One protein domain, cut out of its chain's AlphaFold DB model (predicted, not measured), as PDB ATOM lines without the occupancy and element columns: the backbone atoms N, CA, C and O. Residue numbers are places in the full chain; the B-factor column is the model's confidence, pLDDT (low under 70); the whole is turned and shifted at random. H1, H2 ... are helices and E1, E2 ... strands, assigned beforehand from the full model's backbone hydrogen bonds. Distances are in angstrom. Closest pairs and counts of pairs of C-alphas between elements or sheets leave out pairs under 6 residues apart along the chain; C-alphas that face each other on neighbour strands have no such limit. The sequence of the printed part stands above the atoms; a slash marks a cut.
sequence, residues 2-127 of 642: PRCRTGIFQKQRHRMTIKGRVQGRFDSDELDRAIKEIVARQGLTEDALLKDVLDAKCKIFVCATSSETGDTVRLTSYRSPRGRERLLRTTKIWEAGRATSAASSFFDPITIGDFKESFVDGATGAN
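What this domain is: This is residues 2 to 127 of the 642 residues of the protein "FabD/lysophospholipase-like protein" of Zopfia rhizophila CBS 207.26 (UniProt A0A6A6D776). Little regular structure is here: H3 packs between a small, strongly twisted sheet and the longer H1, with unnamed residues 2 to 27 and 42 to 60 running outside. The 126 printed residues include three named helices and four strands, in order H1 E1 E2 H2 H3 E3 E4; the antiparallel sheet runs E2 E1 E4 E3. The class is mixed, with 46 residues in named elements; the whole is compact, with radius of gyration of the C-alphas 15.2 A and spans 48 by 37 by 26 A.

Where its parts are: Find C-alpha 28 at (17.378, 44.596, -8.375); H1 runs 20.2 A from there to residue 41. Then come E1, residues 61 to 66, E2, 72 to 76, H2, 85 to 90, H3, 93 to 99, E3, 110 to 112, and E4, 117 to 121, its last C-alpha at (10.629, 48.808, -18.799).

How they stand to each other: Within hydrogen-bond range, find N 64 and O 73, 3.0 A, in hairpin E1 and E2; N 65 and O 120, 2.8 A, between E1 and E4; N 119 and O 110, 2.8 A, in hairpin E3 and E4. H2 and H3 are on opposite faces of the sheet. H1 touches H3, closest C-alphas Ile 35 and Trp 94, 5.6 A. Every O i to N i+4 pair is within range in H1, H2 and H3.

The domain as a whole: The farthest C-alphas, Ile 18 and Asp 55, are 48.6 A apart. The printed part has no cut; the link H1 to E1 is long. In 26 residues, among them 11 to 24, pLDDT is under 70.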
ATOM      1  N   PRO A   2      12.993  60.976   2.288       36.19
ATOM      2  CA  PRO A   2      13.764  59.826   2.770       36.19
ATOM      3  C   PRO A   2      15.274  60.073   2.683       36.19
ATOM      4  O   PRO A   2      15.755  60.649   1.707       36.19
ATOM      5  N   ARG A   3      16.031  59.590   3.680       36.44
ATOM      6  CA  ARG A   3      17.465  59.326   3.510       36.44
ATOM      7  C   ARG A   3      17.576  58.343   2.348       36.44
ATOM      8  O   ARG A   3      17.147  57.201   2.481       36.44
ATOM      9  N   CYS A   4      18.064  58.804   1.200       39.75
ATOM     10  CA  CYS A   4      18.326  57.952   0.048       39.75
ATOM     11  C   CYS A   4      19.248  56.820   0.524       39.75
ATOM     12  O   CYS A   4      20.385  57.096   0.913       39.75
ATOM     13  N   ARG A   5      18.759  55.571   0.573       51.97
ATOM     14  CA  ARG A   5      19.641  54.423   0.801       51.97
ATOM     15  C   ARG A   5      20.654  54.439  -0.332       51.97
ATOM     16  O   ARG A   5      20.294  54.343  -1.500       51.97
ATOM     17  N   THR A   6      21.920  54.597   0.018       53.69
ATOM     18  CA  THR A   6      23.031  54.684  -0.933       53.69
ATOM     19  C   THR A   6      23.273  53.380  -1.700       53.69
ATOM     20  O   THR A   6      24.098  53.387  -2.606       53.69
ATOM     21  N   GLY A   7      22.581  52.286  -1.349       62.56
ATOM     22  CA  GLY A   7      22.776  50.947  -1.911       62.56
ATOM     23  C   GLY A   7      22.109  50.685  -3.267       62.56
ATOM     24  O   GLY A   7      22.705  49.989  -4.074       62.56
ATOM     25  N   ILE A   8      20.940  51.273  -3.571       72.75
ATOM     26  CA  ILE A   8      20.196  50.960  -4.818       72.75
ATOM     27  C   ILE A   8      21.038  51.278  -6.060       72.75
ATOM     28  O   ILE A   8      21.121  50.485  -6.987       72.75
ATOM     29  N   PHE A   9      21.709  52.432  -6.058       70.25
ATOM     30  CA  PHE A   9      22.543  52.890  -7.174       70.25
ATOM     31  C   PHE A   9      24.038  52.565  -6.985       70.25
ATOM     32  O   PHE A   9      24.899  53.219  -7.581       70.25
ATOM     33  N   GLN A  10      24.387  51.579  -6.148       70.62
ATOM     34  CA  GLN A  10      25.750  51.038  -6.125       70.62
ATOM     35  C   GLN A  10      25.952  50.099  -7.316       70.62
ATOM     36  O   GLN A  10      25.218  49.133  -7.499       70.62
ATOM     37  N   LYS A  11      26.971  50.389  -8.134       67.44
ATOM     38  CA  LYS A  11      27.312  49.573  -9.304       67.44
ATOM     39  C   LYS A  11      27.749  48.170  -8.872       67.44
ATOM     40  O   LYS A  11      28.652  48.038  -8.040       67.44
ATOM     41  N   GLN A  12      27.182  47.139  -9.493       64.50
ATOM     42  CA  GLN A  12      27.648  45.768  -9.307       64.50
ATOM     43  C   GLN A  12      29.023  45.566  -9.967       64.50
ATOM     44  O   GLN A  12      29.259  45.989 -11.099       64.50
ATOM     45  N   ARG A  13      29.958  44.930  -9.246       54.81
ATOM     46  CA  ARG A  13      31.347  44.725  -9.707       54.81
ATOM     47  C   ARG A  13      31.492  43.635 -10.780       54.81
ATOM     48  O   ARG A  13      32.487  43.640 -11.493       54.81
ATOM     49  N   HIS A  14      30.519  42.731 -10.906       58.50
ATOM     50  CA  HIS A  14      30.535  41.616 -11.858       58.50
ATOM     51  C   HIS A  14      29.255  41.665 -12.694       58.50
ATOM     52  O   HIS A  14      28.172  41.524 -12.147       58.50
ATOM     53  N   ARG A  15      29.378  41.900 -14.006       62.69
ATOM     54  CA  ARG A  15      28.234  42.125 -14.913       62.69
ATOM     55  C   ARG A  15      27.923  40.945 -15.834       62.69
ATOM     56  O   ARG A  15      27.090  41.075 -16.722       62.69
ATOM     57  N   MET A  16      28.596  39.813 -15.646       54.66
ATOM     58  CA  MET A  16      28.431  38.614 -16.467       54.66
ATOM     59  C   MET A  16      28.030  37.447 -15.574       54.66
ATOM     60  O   MET A  16      28.770  37.060 -14.670       54.66
ATOM     61  N   THR A  17      26.860  36.873 -15.841       55.53
ATOM     62  CA  THR A  17      26.456  35.609 -15.216       55.53
ATOM     63  C   THR A  17      27.328  34.458 -15.732       55.53
ATOM     64  O   THR A  17      27.871  34.527 -16.834       55.53
ATOM     65  N   ILE A  18      27.400  33.342 -14.993       46.09
ATOM     66  CA  ILE A  18      28.103  32.103 -15.406       46.09
ATOM     67  C   ILE A  18      27.600  31.580 -16.778       46.09
ATOM     68  O   ILE A  18      28.296  30.838 -17.461       46.09
ATOM     69  N   LYS A  19      26.406  32.013 -17.216       45.97
ATOM     70  CA  LYS A  19      25.786  31.701 -18.517       45.97
ATOM     71  C   LYS A  19      25.995  32.777 -19.600       45.97
ATOM     72  O   LYS A  19      25.311  32.742 -20.618       45.97
ATOM     73  N   GLY A  20      26.876  33.756 -19.385       38.91
ATOM     74  CA  GLY A  20      27.222  34.784 -20.375       38.91
ATOM     75  C   GLY A  20      26.168  35.874 -20.608       38.91
ATOM     76  O   GLY A  20      26.324  36.673 -21.526       38.91
ATOM     77  N   ARG A  21      25.097  35.940 -19.801       52.00
ATOM     78  CA  ARG A  21      24.117  37.042 -19.864       52.00
ATOM     79  C   ARG A  21      24.613  38.249 -19.074       52.00
ATOM     80  O   ARG A  21      25.090  38.073 -17.948       52.00
ATOM     81  N   VAL A  22      24.444  39.432 -19.664       56.88
ATOM     82  CA  VAL A  22      24.712  40.730 -19.034       56.88
ATOM     83  C   VAL A  22      23.716  40.945 -17.895       56.88
ATOM     84  O   VAL A  22      22.510  40.881 -18.121       56.88
ATOM     85  N   GLN A  23      24.227  41.172 -16.689       65.62
ATOM     86  CA  GLN A  23      23.443  41.502 -15.499       65.62
ATOM     87  C   GLN A  23      23.185  43.014 -15.424       65.62
ATOM     88  O   GLN A  23      23.997  43.816 -15.907       65.62
ATOM     89  N   GLY A  24      22.059  43.393 -14.816       67.38
ATOM     90  CA  GLY A  24      21.733  44.772 -14.478       67.38
ATOM     91  C   GLY A  24      22.885  45.467 -13.753       67.38
ATOM     92  O   GLY A  24      23.602  44.888 -12.938       67.38
ATOM     93  N   ARG A  25      23.105  46.739 -14.081       73.06
ATOM     94  CA  ARG A  25      24.165  47.559 -13.481       73.06
ATOM     95  C   ARG A  25      23.957  47.792 -11.981       73.06
ATOM     96  O   ARG A  25      24.940  48.017 -11.267       73.06
ATOM     97  N   PHE A  26      22.706  47.761 -11.533       79.69
ATOM     98  CA  PHE A  26      22.264  48.044 -10.174       79.69
ATOM     99  C   PHE A  26      21.534  46.852  -9.555       79.69
ATOM    100  O   PHE A  26      21.017  45.986 -10.255       79.69
ATOM    101  N   ASP A  27      21.508  46.817  -8.224       83.31
ATOM    102  CA  ASP A  27      20.926  45.713  -7.465       83.31
ATOM    103  C   ASP A  27      19.389  45.755  -7.495       83.31
ATOM    104  O   ASP A  27      18.743  46.596  -6.860       83.31
ATOM    105  N   SER A  28      18.817  44.821  -8.255       86.19
ATOM    106  CA  SER A  28      17.378  44.596  -8.375       86.19
ATOM    107  C   SER A  28      16.714  44.261  -7.031       86.19
ATOM    108  O   SER A  28      15.635  44.780  -6.756       86.19
ATOM    109  N   ASP A  29      17.370  43.482  -6.167       86.88
ATOM    110  CA  ASP A  29      16.821  43.029  -4.882       86.88
ATOM    111  C   ASP A  29      16.798  44.161  -3.843       86.88
ATOM    112  O   ASP A  29      15.945  44.207  -2.948       86.88
ATOM    113  N   GLU A  30      17.744  45.099  -3.925       87.75
ATOM    114  CA  GLU A  30      17.694  46.323  -3.117       87.75
ATOM    115  C   GLU A  30      16.548  47.241  -3.574       87.75
ATOM    116  O   GLU A  30      15.886  47.851  -2.729       87.75
ATOM    117  N   LEU A  31      16.256  47.304  -4.883       87.50
ATOM    118  CA  LEU A  31      15.096  48.042  -5.389       87.50
ATOM    119  C   LEU A  31      13.771  47.390  -4.955       87.50
ATOM    120  O   LEU A  31      12.878  48.104  -4.497       87.50
ATOM    121  N   ASP A  32      13.660  46.058  -5.019       91.19
ATOM    122  CA  ASP A  32      12.505  45.297  -4.514       91.19
ATOM    123  C   ASP A  32      12.199  45.662  -3.059       91.19
ATOM    124  O   ASP A  32      11.077  46.050  -2.717       91.19
ATOM    125  N   ARG A  33      13.220  45.567  -2.195       90.94
ATOM    126  CA  ARG A  33      13.105  45.873  -0.763       90.94
ATOM    127  C   ARG A  33      12.691  47.323  -0.532       90.94
ATOM    128  O   ARG A  33      11.816  47.583   0.290       90.94
ATOM    129  N   ALA A  34      13.264  48.262  -1.282       90.25
ATOM    130  CA  ALA A  34      12.909  49.671  -1.171       90.25
ATOM    131  C   ALA A  34      11.438  49.937  -1.534       90.25
ATOM    132  O   ALA A  34      10.765  50.691  -0.829       90.25
ATOM    133  N   ILE A  35      10.920  49.307  -2.595       92.31
ATOM    134  CA  ILE A  35       9.515  49.467  -2.994       92.31
ATOM    135  C   ILE A  35       8.585  48.807  -1.966       92.31
ATOM    136  O   ILE A  35       7.616  49.435  -1.538       92.31
ATOM    137  N   LYS A  36       8.897  47.590  -1.501       94.12
ATOM    138  CA  LYS A  36       8.116  46.888  -0.463       94.12
ATOM    139  C   LYS A  36       8.027  47.679   0.841       94.12
ATOM    140  O   LYS A  36       6.946  47.794   1.411       94.12
ATOM    141  N   GLU A  37       9.116  48.315   1.270       92.25
ATOM    142  CA  GLU A  37       9.101  49.204   2.438       92.25
ATOM    143  C   GLU A  37       8.182  50.418   2.248       92.25
ATOM    144  O   GLU A  37       7.526  50.849   3.198       92.25
ATOM    145  N   ILE A  38       8.125  50.991   1.039       92.19
ATOM    146  CA  ILE A  38       7.196  52.088   0.730       92.19
ATOM    147  C   ILE A  38       5.754  51.590   0.848       92.19
ATOM    148  O   ILE A  38       4.951  52.262   1.493       92.19
ATOM    149  N   VAL A  39       5.441  50.414   0.293       92.25
ATOM    150  CA  VAL A  39       4.112  49.786   0.387       92.25
ATOM    151  C   VAL A  39       3.726  49.540   1.852       92.25
ATOM    152  O   VAL A  39       2.660  49.976   2.285       92.25
ATOM    153  N   ALA A  40       4.628  48.953   2.644       92.00
ATOM    154  CA  ALA A  40       4.414  48.692   4.068       92.00
ATOM    155  C   ALA A  40       4.148  49.972   4.877       92.00
ATOM    156  O   ALA A  40       3.253  50.012   5.722       92.00
ATOM    157  N   ARG A  41       4.872  51.062   4.591       91.88
ATOM    158  CA  ARG A  41       4.666  52.365   5.255       91.88
ATOM    159  C   ARG A  41       3.327  53.020   4.928       91.88
ATOM    160  O   ARG A  41       2.887  53.865   5.700       91.88
ATOM    161  N   GLN A  42       2.691  52.650   3.818       91.00
ATOM    162  CA  GLN A  42       1.327  53.078   3.493       91.00
ATOM    163  C   GLN A  42       0.256  52.211   4.183       91.00
ATOM    164  O   GLN A  42      -0.929  52.376   3.910       91.00
ATOM    165  N   GLY A  43       0.650  51.295   5.077       92.19
ATOM    166  CA  GLY A  43      -0.269  50.427   5.815       92.19
ATOM    167  C   GLY A  43      -0.770  49.222   5.015       92.19
ATOM    168  O   GLY A  43      -1.743  48.590   5.415       92.19
ATOM    169  N   LEU A  44      -0.125  48.903   3.890       92.69
ATOM    170  CA  LEU A  44      -0.444  47.745   3.059       92.69
ATOM    171  C   LEU A  44       0.532  46.596   3.333       92.69
ATOM    172  O   LEU A  44       1.662  46.808   3.764       92.69
ATOM    173  N   THR A  45       0.123  45.361   3.054       95.75
ATOM    174  CA  THR A  45       1.054  44.222   3.050       95.75
ATOM    175  C   THR A  45       2.078  44.388   1.930       95.75
ATOM    176  O   THR A  45       1.717  44.871   0.859       95.75
ATOM    177  N   GLU A  46       3.318  43.926   2.116       93.12
ATOM    178  CA  GLU A  46       4.361  44.020   1.076       93.12
ATOM    179  C   GLU A  46       3.906  43.438  -0.269       93.12
ATOM    180  O   GLU A  46       4.180  44.015  -1.316       93.12
ATOM    181  N   ASP A  47       3.147  42.343  -0.229       94.81
ATOM    182  CA  ASP A  47       2.594  41.653  -1.395       94.81
ATOM    183  C   ASP A  47       1.184  42.127  -1.790       94.81
ATOM    184  O   ASP A  47       0.423  41.390  -2.419       94.81
ATOM    185  N   ALA A  48       0.811  43.358  -1.427       95.56
ATOM    186  CA  ALA A  48      -0.460  43.938  -1.841       95.56
ATOM    187  C   ALA A  48      -0.589  43.938  -3.373       95.56
ATOM    188  O   ALA A  48       0.318  44.365  -4.097       95.56
ATOM    189  N   LEU A  49      -1.736  43.459  -3.861       95.31
ATOM    190  CA  LEU A  49      -2.056  43.447  -5.284       95.31
ATOM    191  C   LEU A  49      -2.197  44.877  -5.811       95.31
ATOM    192  O   LEU A  49      -2.755  45.743  -5.136       95.31
ATOM    193  N   LEU A  50      -1.752  45.111  -7.048       94.25
ATOM    194  CA  LEU A  50      -2.112  46.301  -7.816       94.25
ATOM    195  C   LEU A  50      -3.576  46.152  -8.247       94.25
ATOM    196  O   LEU A  50      -3.876  45.792  -9.381       94.25
ATOM    197  N   LYS A  51      -4.494  46.338  -7.302       92.31
ATOM    198  CA  LYS A  51      -5.924  46.148  -7.517       92.31
ATOM    199  C   LYS A  51      -6.721  47.030  -6.570       92.31
ATOM    200  O   LYS A  51      -6.652  46.869  -5.354       92.31
ATOM    201  N   ASP A  52      -7.511  47.918  -7.149       86.38
ATOM    202  CA  ASP A  52      -8.396  48.805  -6.416       86.38
ATOM    203  C   ASP A  52      -9.674  48.088  -5.961       86.38
ATOM    204  O   ASP A  52     -10.082  47.049  -6.499       86.38
ATOM    205  N   VAL A  53     -10.350  48.694  -4.982       80.88
ATOM    206  CA  VAL A  53     -11.727  48.336  -4.629       80.88
ATOM    207  C   VAL A  53     -12.655  48.496  -5.836       80.88
ATOM    208  O   VAL A  53     -12.446  49.348  -6.709       80.88
ATOM    209  N   LEU A  54     -13.705  47.672  -5.874       73.19
ATOM    210  CA  LEU A  54     -14.777  47.812  -6.859       73.19
ATOM    211  C   LEU A  54     -15.297  49.264  -6.820       73.19
ATOM    212  O   LEU A  54     -15.441  49.847  -5.749       73.19
ATOM    213  N   ASP A  55     -15.493  49.862  -7.998       70.75
ATOM    214  CA  ASP A  55     -15.954  51.249  -8.197       70.75
ATOM    215  C   ASP A  55     -14.995  52.391  -7.808       70.75
ATOM    216  O   ASP A  55     -15.410  53.550  -7.715       70.75
ATOM    217  N   ALA A  56     -13.689  52.129  -7.673       81.75
ATOM    218  CA  ALA A  56     -12.706  53.202  -7.499       81.75
ATOM    219  C   ALA A  56     -12.825  54.280  -8.598       81.75
ATOM    220  O   ALA A  56     -12.810  53.973  -9.795       81.75
ATOM    221  N   LYS A  57     -12.951  55.550  -8.188       82.75
ATOM    222  CA  LYS A  57     -13.116  56.697  -9.102       82.75
ATOM    223  C   LYS A  57     -11.833  57.040  -9.861       82.75
ATOM    224  O   LYS A  57     -11.908  57.528 -10.984       82.75
ATOM    225  N   CYS A  58     -10.676  56.802  -9.243       89.25
ATOM    226  CA  CYS A  58      -9.373  56.924  -9.886       89.25
ATOM    227  C   CYS A  58      -9.004  55.572 -10.495       89.25
ATOM    228  O   CYS A  58      -9.198  54.548  -9.850       89.25
ATOM    229  N   LYS A  59      -8.509  55.575 -11.732       90.88
ATOM    230  CA  LYS A  59      -8.079  54.375 -12.452       90.88
ATOM    231  C   LYS A  59      -6.591  54.513 -12.739       90.88
ATOM    232  O   LYS A  59      -6.184  55.499 -13.345       90.88
ATOM    233  N   ILE A  60      -5.795  53.552 -12.279       92.50
ATOM    234  CA  ILE A  60      -4.332  53.599 -12.383       92.50
ATOM    235  C   ILE A  60      -3.842  52.413 -13.206       92.50
ATOM    236  O   ILE A  60      -4.268  51.276 -12.984       92.50
ATOM    237  N   PHE A  61      -2.917  52.660 -14.124       93.38
ATOM    238  CA  PHE A  61      -2.133  51.611 -14.755       93.38
ATOM    239  C   PHE A  61      -0.691  52.069 -14.949       93.38
ATOM    240  O   PHE A  61      -0.407  53.266 -14.953       93.38
ATOM    241  N   VAL A  62       0.203  51.102 -15.127       93.06
ATOM    242  CA  VAL A  62       1.574  51.334 -15.584       93.06
ATOM    243  C   VAL A  62       1.855  50.516 -16.840       93.06
ATOM    244  O   VAL A  62       1.226  49.478 -17.058       93.06
ATOM    245  N   CYS A  63       2.783  50.987 -17.668       91.75
ATOM    246  CA  CYS A  63       3.203  50.300 -18.884       91.75
ATOM    247  C   CYS A  63       4.516  49.555 -18.648       91.75
ATOM    248  O   CYS A  63       5.470  50.129 -18.130       91.75
ATOM    249  N   ALA A  64       4.569  48.298 -19.070       91.00
ATOM    250  CA  ALA A  64       5.788  47.502 -19.153       91.00
ATOM    251  C   ALA A  64       5.831  46.804 -20.515       91.00
ATOM    252  O   ALA A  64       4.792  46.630 -21.146       91.00
ATOM    253  N   THR A  65       7.002  46.379 -20.966       88.12
ATOM    254  CA  THR A  65       7.149  45.651 -22.232       88.12
ATOM    255  C   THR A  65       7.273  44.156 -21.944       88.12
ATOM    256  O   THR A  65       8.103  43.757 -21.123       88.12
ATOM    257  N   SER A  66       6.464  43.318 -22.599       88.06
ATOM    258  CA  SER A  66       6.648  41.858 -22.534       88.06
ATOM    259  C   SER A  66       7.944  41.482 -23.246       88.06
ATOM    260  O   SER A  66       8.173  41.873 -24.390       88.06
ATOM    261  N   SER A  67       8.790  40.698 -22.583       84.44
ATOM    262  CA  SER A  67      10.051  40.219 -23.163       84.44
ATOM    263  C   SER A  67       9.811  39.171 -24.256       84.44
ATOM    264  O   SER A  67      10.682  38.930 -25.086       84.44
ATOM    265  N   GLU A  68       8.646  38.528 -24.233       83.94
ATOM    266  CA  GLU A  68       8.237  37.467 -25.145       83.94
ATOM    267  C   GLU A  68       7.669  38.015 -26.451       83.94
ATOM    268  O   GLU A  68       7.976  37.474 -27.512       83.94
ATOM    269  N   THR A  69       6.838  39.062 -26.386       82.81
ATOM    270  CA  THR A  69       6.172  39.612 -27.580       82.81
ATOM    271  C   THR A  69       6.736  40.951 -28.036       82.81
ATOM    272  O   THR A  69       6.550  41.327 -29.189       82.81
ATOM    273  N   GLY A  70       7.438  41.675 -27.160       80.69
ATOM    274  CA  GLY A  70       7.861  43.053 -27.411       80.69
ATOM    275  C   GLY A  70       6.721  44.072 -27.323       80.69
ATOM    276  O   GLY A  70       6.953  45.257 -27.555       80.69
ATOM    277  N   ASP A  71       5.503  43.644 -26.979       84.31
ATOM    278  CA  ASP A  71       4.352  44.538 -26.877       84.31
ATOM    279  C   ASP A  71       4.346  45.305 -25.555       84.31
ATOM    280  O   ASP A  71       4.725  44.786 -24.498       84.31
ATOM    281  N   THR A  72       3.795  46.518 -25.598       88.06
ATOM    282  CA  THR A  72       3.414  47.248 -24.387       88.06
ATOM    283  C   THR A  72       2.234  46.552 -23.705       88.06
ATOM    284  O   THR A  72       1.158  46.373 -24.276       88.06
ATOM    285  N   VAL A  73       2.421  46.197 -22.439       90.44
ATOM    286  CA  VAL A  73       1.423  45.600 -21.556       90.44
ATOM    287  C   VAL A  73       1.076  46.585 -20.446       90.44
ATOM    288  O   VAL A  73       1.942  47.134 -19.766       90.44
ATOM    289  N   ARG A  74      -0.227  46.784 -20.233       92.19
ATOM    290  CA  ARG A  74      -0.768  47.634 -19.167       92.19
ATOM    291  C   ARG A  74      -1.035  46.793 -17.924       92.19
ATOM    292  O   ARG A  74      -1.937  45.951 -17.921       92.19
ATOM    293  N   LEU A  75      -0.270  47.035 -16.865       93.75
ATOM    294  CA  LEU A  75      -0.528  46.491 -15.535       93.75
ATOM    295  C   LEU A  75      -1.514  47.433 -14.839       93.75
ATOM    296  O   LEU A  75      -1.170  48.562 -14.495       93.75
ATOM    297  N   THR A  76      -2.766  46.999 -14.713       93.50
ATOM    298  CA  THR A  76      -3.895  47.846 -14.300       93.50
ATOM    299  C   THR A  76      -4.327  47.544 -12.869       93.50
ATOM    300  O   THR A  76      -4.276  46.402 -12.429       93.50
ATOM    301  N   SER A  77      -4.810  48.570 -12.169       93.44
ATOM    302  CA  SER A  77      -5.475  48.455 -10.858       93.44
ATOM    303  C   SER A  77      -6.965  48.104 -10.962       93.44
ATOM    304  O   SER A  77      -7.636  47.868  -9.961       93.44
ATOM    305  N   TYR A  78      -7.514  48.061 -12.174       91.62
ATOM    306  CA  TYR A  78      -8.938  47.913 -12.445       91.62
ATOM    307  C   TYR A  78      -9.175  46.916 -13.578       91.62
ATOM    308  O   TYR A  78      -8.285  46.605 -14.363       91.62
ATOM    309  N   ARG A  79     -10.410  46.424 -13.708       89.88
ATOM    310  CA  ARG A  79     -10.787  45.600 -14.860       89.88
ATOM    311  C   ARG A  79     -10.888  46.477 -16.112       89.88
ATOM    312  O   ARG A  79     -11.850  47.226 -16.254       89.88
ATOM    313  N   SER A  80      -9.905  46.366 -17.003       85.88
ATOM    314  CA  SER A  80      -9.946  46.963 -18.344       85.88
ATOM    315  C   SER A  80     -10.656  46.023 -19.334       85.88
ATOM    316  O   SER A  80     -10.365  44.821 -19.317       85.88
ATOM    317  N   PRO A  81     -11.547  46.523 -20.216       84.12
ATOM    318  CA  PRO A  81     -12.210  45.713 -21.244       84.12
ATOM    319  C   PRO A  81     -11.247  44.982 -22.188       84.12
ATOM    320  O   PRO A  81     -11.552  43.884 -22.644       84.12
ATOM    321  N   ARG A  82     -10.074  45.571 -22.458       81.81
ATOM    322  CA  ARG A  82      -9.008  44.986 -23.293       81.81
ATOM    323  C   ARG A  82      -7.792  44.549 -22.469       81.81
ATOM    324  O   ARG A  82      -6.720  44.299 -23.019       81.81
ATOM    325  N   GLY A  83      -7.935  44.506 -21.145       77.75
ATOM    326  CA  GLY A  83      -6.872  44.147 -20.214       77.75
ATOM    327  C   GLY A  83      -6.722  42.640 -20.032       77.75
ATOM    328  O   GLY A  83      -7.652  41.861 -20.226       77.75
ATOM    329  N   ARG A  84      -5.536  42.213 -19.590       85.06
ATOM    330  CA  ARG A  84      -5.270  40.809 -19.252       85.06
ATOM    331  C   ARG A  84      -5.761  40.517 -17.834       85.06
ATOM    332  O   ARG A  84      -5.052  40.782 -16.865       85.06
ATOM    333  N   GLU A  85      -6.956  39.937 -17.697       86.00
ATOM    334  CA  GLU A  85      -7.584  39.683 -16.385       86.00
ATOM    335  C   GLU A  85      -6.698  38.863 -15.429       86.00
ATOM    336  O   GLU A  85      -6.706  39.092 -14.220       86.00
ATOM    337  N   ARG A  86      -5.887  37.942 -15.960       90.19
ATOM    338  CA  ARG A  86      -4.913  37.176 -15.172       90.19
ATOM    339  C   ARG A  86      -3.922  38.074 -14.422       90.19
ATOM    340  O   ARG A  86      -3.657  37.832 -13.246       90.19
ATOM    341  N   LEU A  87      -3.386  39.105 -15.080       91.75
ATOM    342  CA  LEU A  87      -2.405  40.013 -14.474       91.75
ATOM    343  C   LEU A  87      -3.056  40.858 -13.373       91.75
ATOM    344  O   LEU A  87      -2.511  40.949 -12.283       91.75
ATOM    345  N   LEU A  88      -4.292  41.327 -13.568       92.00
ATOM    346  CA  LEU A  88      -5.053  42.031 -12.524       92.00
ATOM    347  C   LEU A  88      -5.228  41.208 -11.228       92.00
ATOM    348  O   LEU A  88      -5.400  41.763 -10.145       92.00
ATOM    349  N   ARG A  89      -5.238  39.872 -11.322       91.69
ATOM    350  CA  ARG A  89      -5.400  38.980 -10.162       91.69
ATOM    351  C   ARG A  89      -4.087  38.643  -9.458       91.69
ATOM    352  O   ARG A  89      -4.144  38.148  -8.339       91.69
ATOM    353  N   THR A  90      -2.950  38.865 -10.110       94.00
ATOM    354  CA  THR A  90      -1.654  38.324  -9.673       94.00
ATOM    355  C   THR A  90      -0.581  39.385  -9.476       94.00
ATOM    356  O   THR A  90       0.279  39.200  -8.625       94.00
ATOM    357  N   THR A  91      -0.636  40.501 -10.208       96.06
ATOM    358  CA  THR A  91       0.373  41.557 -10.141       96.06
ATOM    359  C   THR A  91       0.330  42.281  -8.805       96.06
ATOM    360  O   THR A  91      -0.685  42.870  -8.426       96.06
ATOM    361  N   LYS A  92       1.465  42.291  -8.114       96.44
ATOM    362  CA  LYS A  92       1.677  43.056  -6.883       96.44
ATOM    363  C   LYS A  92       2.167  44.467  -7.197       96.44
ATOM    364  O   LYS A  92       2.788  44.708  -8.231       96.44
ATOM    365  N   ILE A  93       1.935  45.410  -6.284       95.62
ATOM    366  CA  ILE A  93       2.366  46.810  -6.456       95.62
ATOM    367  C   ILE A  93       3.885  46.891  -6.668       95.62
ATOM    368  O   ILE A  93       4.351  47.600  -7.561       95.62
ATOM    369  N   TRP A  94       4.660  46.142  -5.879       95.38
ATOM    370  CA  TRP A  94       6.118  46.160  -5.992       95.38
ATOM    371  C   TRP A  94       6.620  45.524  -7.294       95.38
ATOM    372  O   TRP A  94       7.581  46.024  -7.876       95.38
ATOM    373  N   GLU A  95       5.936  44.489  -7.791       95.69
ATOM    374  CA  GLU A  95       6.246  43.853  -9.075       95.69
ATOM    375  C   GLU A  95       6.009  44.822 -10.238       95.69
ATOM    376  O   GLU A  95       6.849  44.939 -11.128       95.69
ATOM    377  N   ALA A  96       4.902  45.572 -10.206       94.62
ATOM    378  CA  ALA A  96       4.612  46.597 -11.203       94.62
ATOM    379  C   ALA A  96       5.672  47.713 -11.203       94.62
ATOM    380  O   ALA A  96       6.165  48.092 -12.265       94.62
ATOM    381  N   GLY A  97       6.084  48.188 -10.021       92.50
ATOM    382  CA  GLY A  97       7.166  49.170  -9.893       92.50
ATOM    383  C   GLY A  97       8.504  48.657 -10.438       92.50
ATOM    384  O   GLY A  97       9.231  49.389 -11.115       92.50
ATOM    385  N   ARG A  98       8.809  47.374 -10.210       92.50
ATOM    386  CA  ARG A  98      10.001  46.715 -10.753       92.50
ATOM    387  C   ARG A  98       9.960  46.552 -12.261       92.50
ATOM    388  O   ARG A  98      10.962  46.855 -12.902       92.50
ATOM    389  N   ALA A  99       8.818  46.170 -12.828       91.00
ATOM    390  CA  ALA A  99       8.651  46.058 -14.274       91.00
ATOM    391  C   ALA A  99       8.936  47.395 -14.976       91.00
ATOM    392  O   ALA A  99       9.702  47.429 -15.929       91.00
ATOM    393  N   THR A 100       8.429  48.508 -14.434       88.00
ATOM    394  CA  THR A 100       8.685  49.869 -14.954       88.00
ATOM    395  C   THR A 100      10.088  50.409 -14.662       88.00
ATOM    396  O   THR A 100      10.468  51.458 -15.157       88.00
ATOM    397  N   SER A 101      10.860  49.737 -13.806       83.88
ATOM    398  CA  SER A 101      12.237  50.138 -13.483       83.88
ATOM    399  C   SER A 101      13.275  49.260 -14.182       83.88
ATOM    400  O   SER A 101      14.462  49.577 -14.144       83.88
ATOM    401  N   ALA A 102      12.854  48.161 -14.815       80.00
ATOM    402  CA  ALA A 102      13.700  47.199 -15.516       80.00
ATOM    403  C   ALA A 102      14.177  47.737 -16.879       80.00
ATOM    404  O   ALA A 102      13.996  47.106 -17.921       80.00
ATOM    405  N   ALA A 103      14.754  48.941 -16.875       71.25
ATOM    406  CA  ALA A 103      15.314  49.577 -18.056       71.25
ATOM    407  C   ALA A 103      16.559  48.817 -18.521       71.25
ATOM    408  O   ALA A 103      17.411  48.431 -17.710       71.25
ATOM    409  N   SER A 104      16.672  48.625 -19.838       63.31
ATOM    410  CA  SER A 104      17.764  47.894 -20.484       63.31
ATOM    411  C   SER A 104      19.119  48.322 -19.921       63.31
ATOM    412  O   SER A 104      19.458  49.502 -19.962       63.31
ATOM    413  N   SER A 105      19.898  47.359 -19.416       64.06
ATOM    414  CA  SER A 105      21.217  47.513 -18.767       64.06
ATOM    415  C   SER A 105      21.257  48.084 -17.337       64.06
ATOM    416  O   SER A 105      22.305  47.976 -16.700       64.06
ATOM    417  N   PHE A 106      20.165  48.628 -16.787       71.88
ATOM    418  CA  PHE A 106      20.142  49.208 -15.433       71.88
ATOM    419  C   PHE A 106      19.718  48.196 -14.371       71.88
ATOM    420  O   PHE A 106      20.452  47.985 -13.408       71.88
ATOM    421  N   PHE A 107      18.578  47.546 -14.576       80.44
ATOM    422  CA  PHE A 107      18.026  46.548 -13.668       80.44
ATOM    423  C   PHE A 107      17.595  45.307 -14.448       80.44
ATOM    424  O   PHE A 107      17.256  45.397 -15.627       80.44
ATOM    425  N   ASP A 108      17.605  44.153 -13.784       83.62
ATOM    426  CA  ASP A 108      17.216  42.892 -14.415       83.62
ATOM    427  C   ASP A 108      15.696  42.841 -14.681       83.62
ATOM    428  O   ASP A 108      14.932  43.414 -13.890       83.62
ATOM    429  N   PRO A 109      15.253  42.136 -15.746       87.19
ATOM    430  CA  PRO A 109      13.838  41.856 -15.999       87.19
ATOM    431  C   PRO A 109      13.160  41.164 -14.810       87.19
ATOM    432  O   PRO A 109      13.801  40.427 -14.058       87.19
ATOM    433  N   ILE A 110      11.847  41.346 -14.674       92.38
ATOM    434  CA  ILE A 110      11.041  40.714 -13.620       92.38
ATOM    435  C   ILE A 110       9.988  39.786 -14.219       92.38
ATOM    436  O   ILE A 110       9.381  40.106 -15.234       92.38
ATOM    437  N   THR A 111       9.722  38.651 -13.574       93.94
ATOM    438  CA  THR A 111       8.633  37.753 -13.976       93.94
ATOM    439  C   THR A 111       7.385  37.963 -13.128       93.94
ATOM    440  O   THR A 111       7.495  37.956 -11.903       93.94
ATOM    441  N   ILE A 112       6.206  38.078 -13.748       93.12
ATOM    442  CA  ILE A 112       4.939  38.365 -13.054       93.12
ATOM    443  C   ILE A 112       3.869  37.299 -13.353       93.12
ATOM    444  O   ILE A 112       3.646  36.869 -14.491       93.12
ATOM    445  N   GLY A 113       3.150  36.919 -12.294       87.62
ATOM    446  CA  GLY A 113       1.992  36.027 -12.316       87.62
ATOM    447  C   GLY A 113       2.310  34.548 -12.561       87.62
ATOM    448  O   GLY A 113       3.460  34.151 -12.723       87.62
ATOM    449  N   ASP A 114       1.258  33.727 -12.615       85.56
ATOM    450  CA  ASP A 114       1.359  32.254 -12.558       85.56
ATOM    451  C   ASP A 114       2.216  31.621 -13.666       85.56
ATOM    452  O   ASP A 114       2.904  30.630 -13.438       85.56
ATOM    453  N   PHE A 115       2.214  32.217 -14.863       85.94
ATOM    454  CA  PHE A 115       3.008  31.751 -16.007       85.94
ATOM    455  C   PHE A 115       4.423  32.344 -16.064       85.94
ATOM    456  O   PHE A 115       5.151  32.055 -17.008       85.94
ATOM    457  N   LYS A 116       4.818  33.156 -15.072       89.00
ATOM    458  CA  LYS A 116       6.139  33.802 -14.984       89.00
ATOM    459  C   LYS A 116       6.532  34.560 -16.260       89.00
ATOM    460  O   LYS A 116       7.671  34.470 -16.709       89.00
ATOM    461  N   GLU A 117       5.585  35.309 -16.819       90.81
ATOM    462  CA  GLU A 117       5.818  36.172 -17.983       90.81
ATOM    463  C   GLU A 117       6.834  37.263 -17.618       90.81
ATOM    464  O   GLU A 117       6.708  37.875 -16.556       90.81
ATOM    465  N   SER A 118       7.851  37.462 -18.457       92.06
ATOM    466  CA  SER A 118       8.989  38.347 -18.218       92.06
ATOM    467  C   SER A 118       8.716  39.757 -18.734       92.06
ATOM    468  O   SER A 118       8.403  39.966 -19.903       92.06
ATOM    469  N   PHE A 119       8.929  40.755 -17.884       89.94
ATOM    470  CA  PHE A 119       8.698  42.163 -18.180       89.94
ATOM    471  C   PHE A 119       9.974  42.989 -18.037       89.94
ATOM    472  O   PHE A 119      10.767  42.799 -17.109       89.94
ATOM    473  N   VAL A 120      10.122  43.942 -18.953       85.06
ATOM    474  CA  VAL A 120      11.118  45.018 -18.919       85.06
ATOM    475  C   VAL A 120      10.417  46.373 -18.981       85.06
ATOM    476  O   VAL A 120       9.201  46.443 -19.182       85.06
ATOM    477  N   ASP A 121      11.172  47.451 -18.797       80.56
ATOM    478  CA  ASP A 121      10.629  48.808 -18.799       80.56
ATOM    479  C   ASP A 121       9.854  49.145 -20.092       80.56
ATOM    480  O   ASP A 121      10.156  48.666 -21.190       80.56
ATOM    481  N   GLY A 122       8.838  49.997 -19.955       61.12
ATOM    482  CA  GLY A 122       8.000  50.504 -21.044       61.12
ATOM    483  C   GLY A 122       8.708  51.513 -21.958       61.12
ATOM    484  O   GLY A 122       8.088  52.041 -22.882       61.12
ATOM    485  N   ALA A 123       9.994  51.793 -21.719       60.78
ATOM    486  CA  ALA A 123      10.806  52.730 -22.489       60.78
ATOM    487  C   ALA A 123      10.763  52.492 -24.009       60.78
ATOM    488  O   ALA A 123      10.841  53.439 -24.790       60.78
ATOM    489  N   THR A 124      10.608  51.241 -24.448       58.94
ATOM    490  CA  THR A 124      10.445  50.876 -25.858       58.94
ATOM    491  C   THR A 124       8.974  50.945 -26.275       58.94
ATOM    492  O   THR A 124       8.326  49.918 -26.449       58.94
ATOM    493  N   GLY A 125       8.445  52.160 -26.442       64.38
ATOM    494  CA  GLY A 125       7.145  52.394 -27.093       64.38
ATOM    495  C   GLY A 125       6.027  52.959 -26.214       64.38
ATOM    496  O   GLY A 125       4.970  53.289 -26.745       64.38
ATOM    497  N   ALA A 126       6.242  53.116 -24.904       76.94
ATOM    498  CA  ALA A 126       5.252  53.689 -23.989       76.94
ATOM    499  C   ALA A 126       5.837  54.690 -22.980       76.94
ATOM    500  O   ALA A 126       5.211  54.971 -21.956       76.94
ATOM    501  N   ASN A 127       7.005  55.276 -23.266       78.00
ATOM    502  CA  ASN A 127       7.614  56.269 -22.376       78.00
ATOM    503  C   ASN A 127       6.843  57.609 -22.364       78.00
ATOM    504  O   ASN A 127       6.969  58.417 -21.445       78.00
TER     505      ASN A 127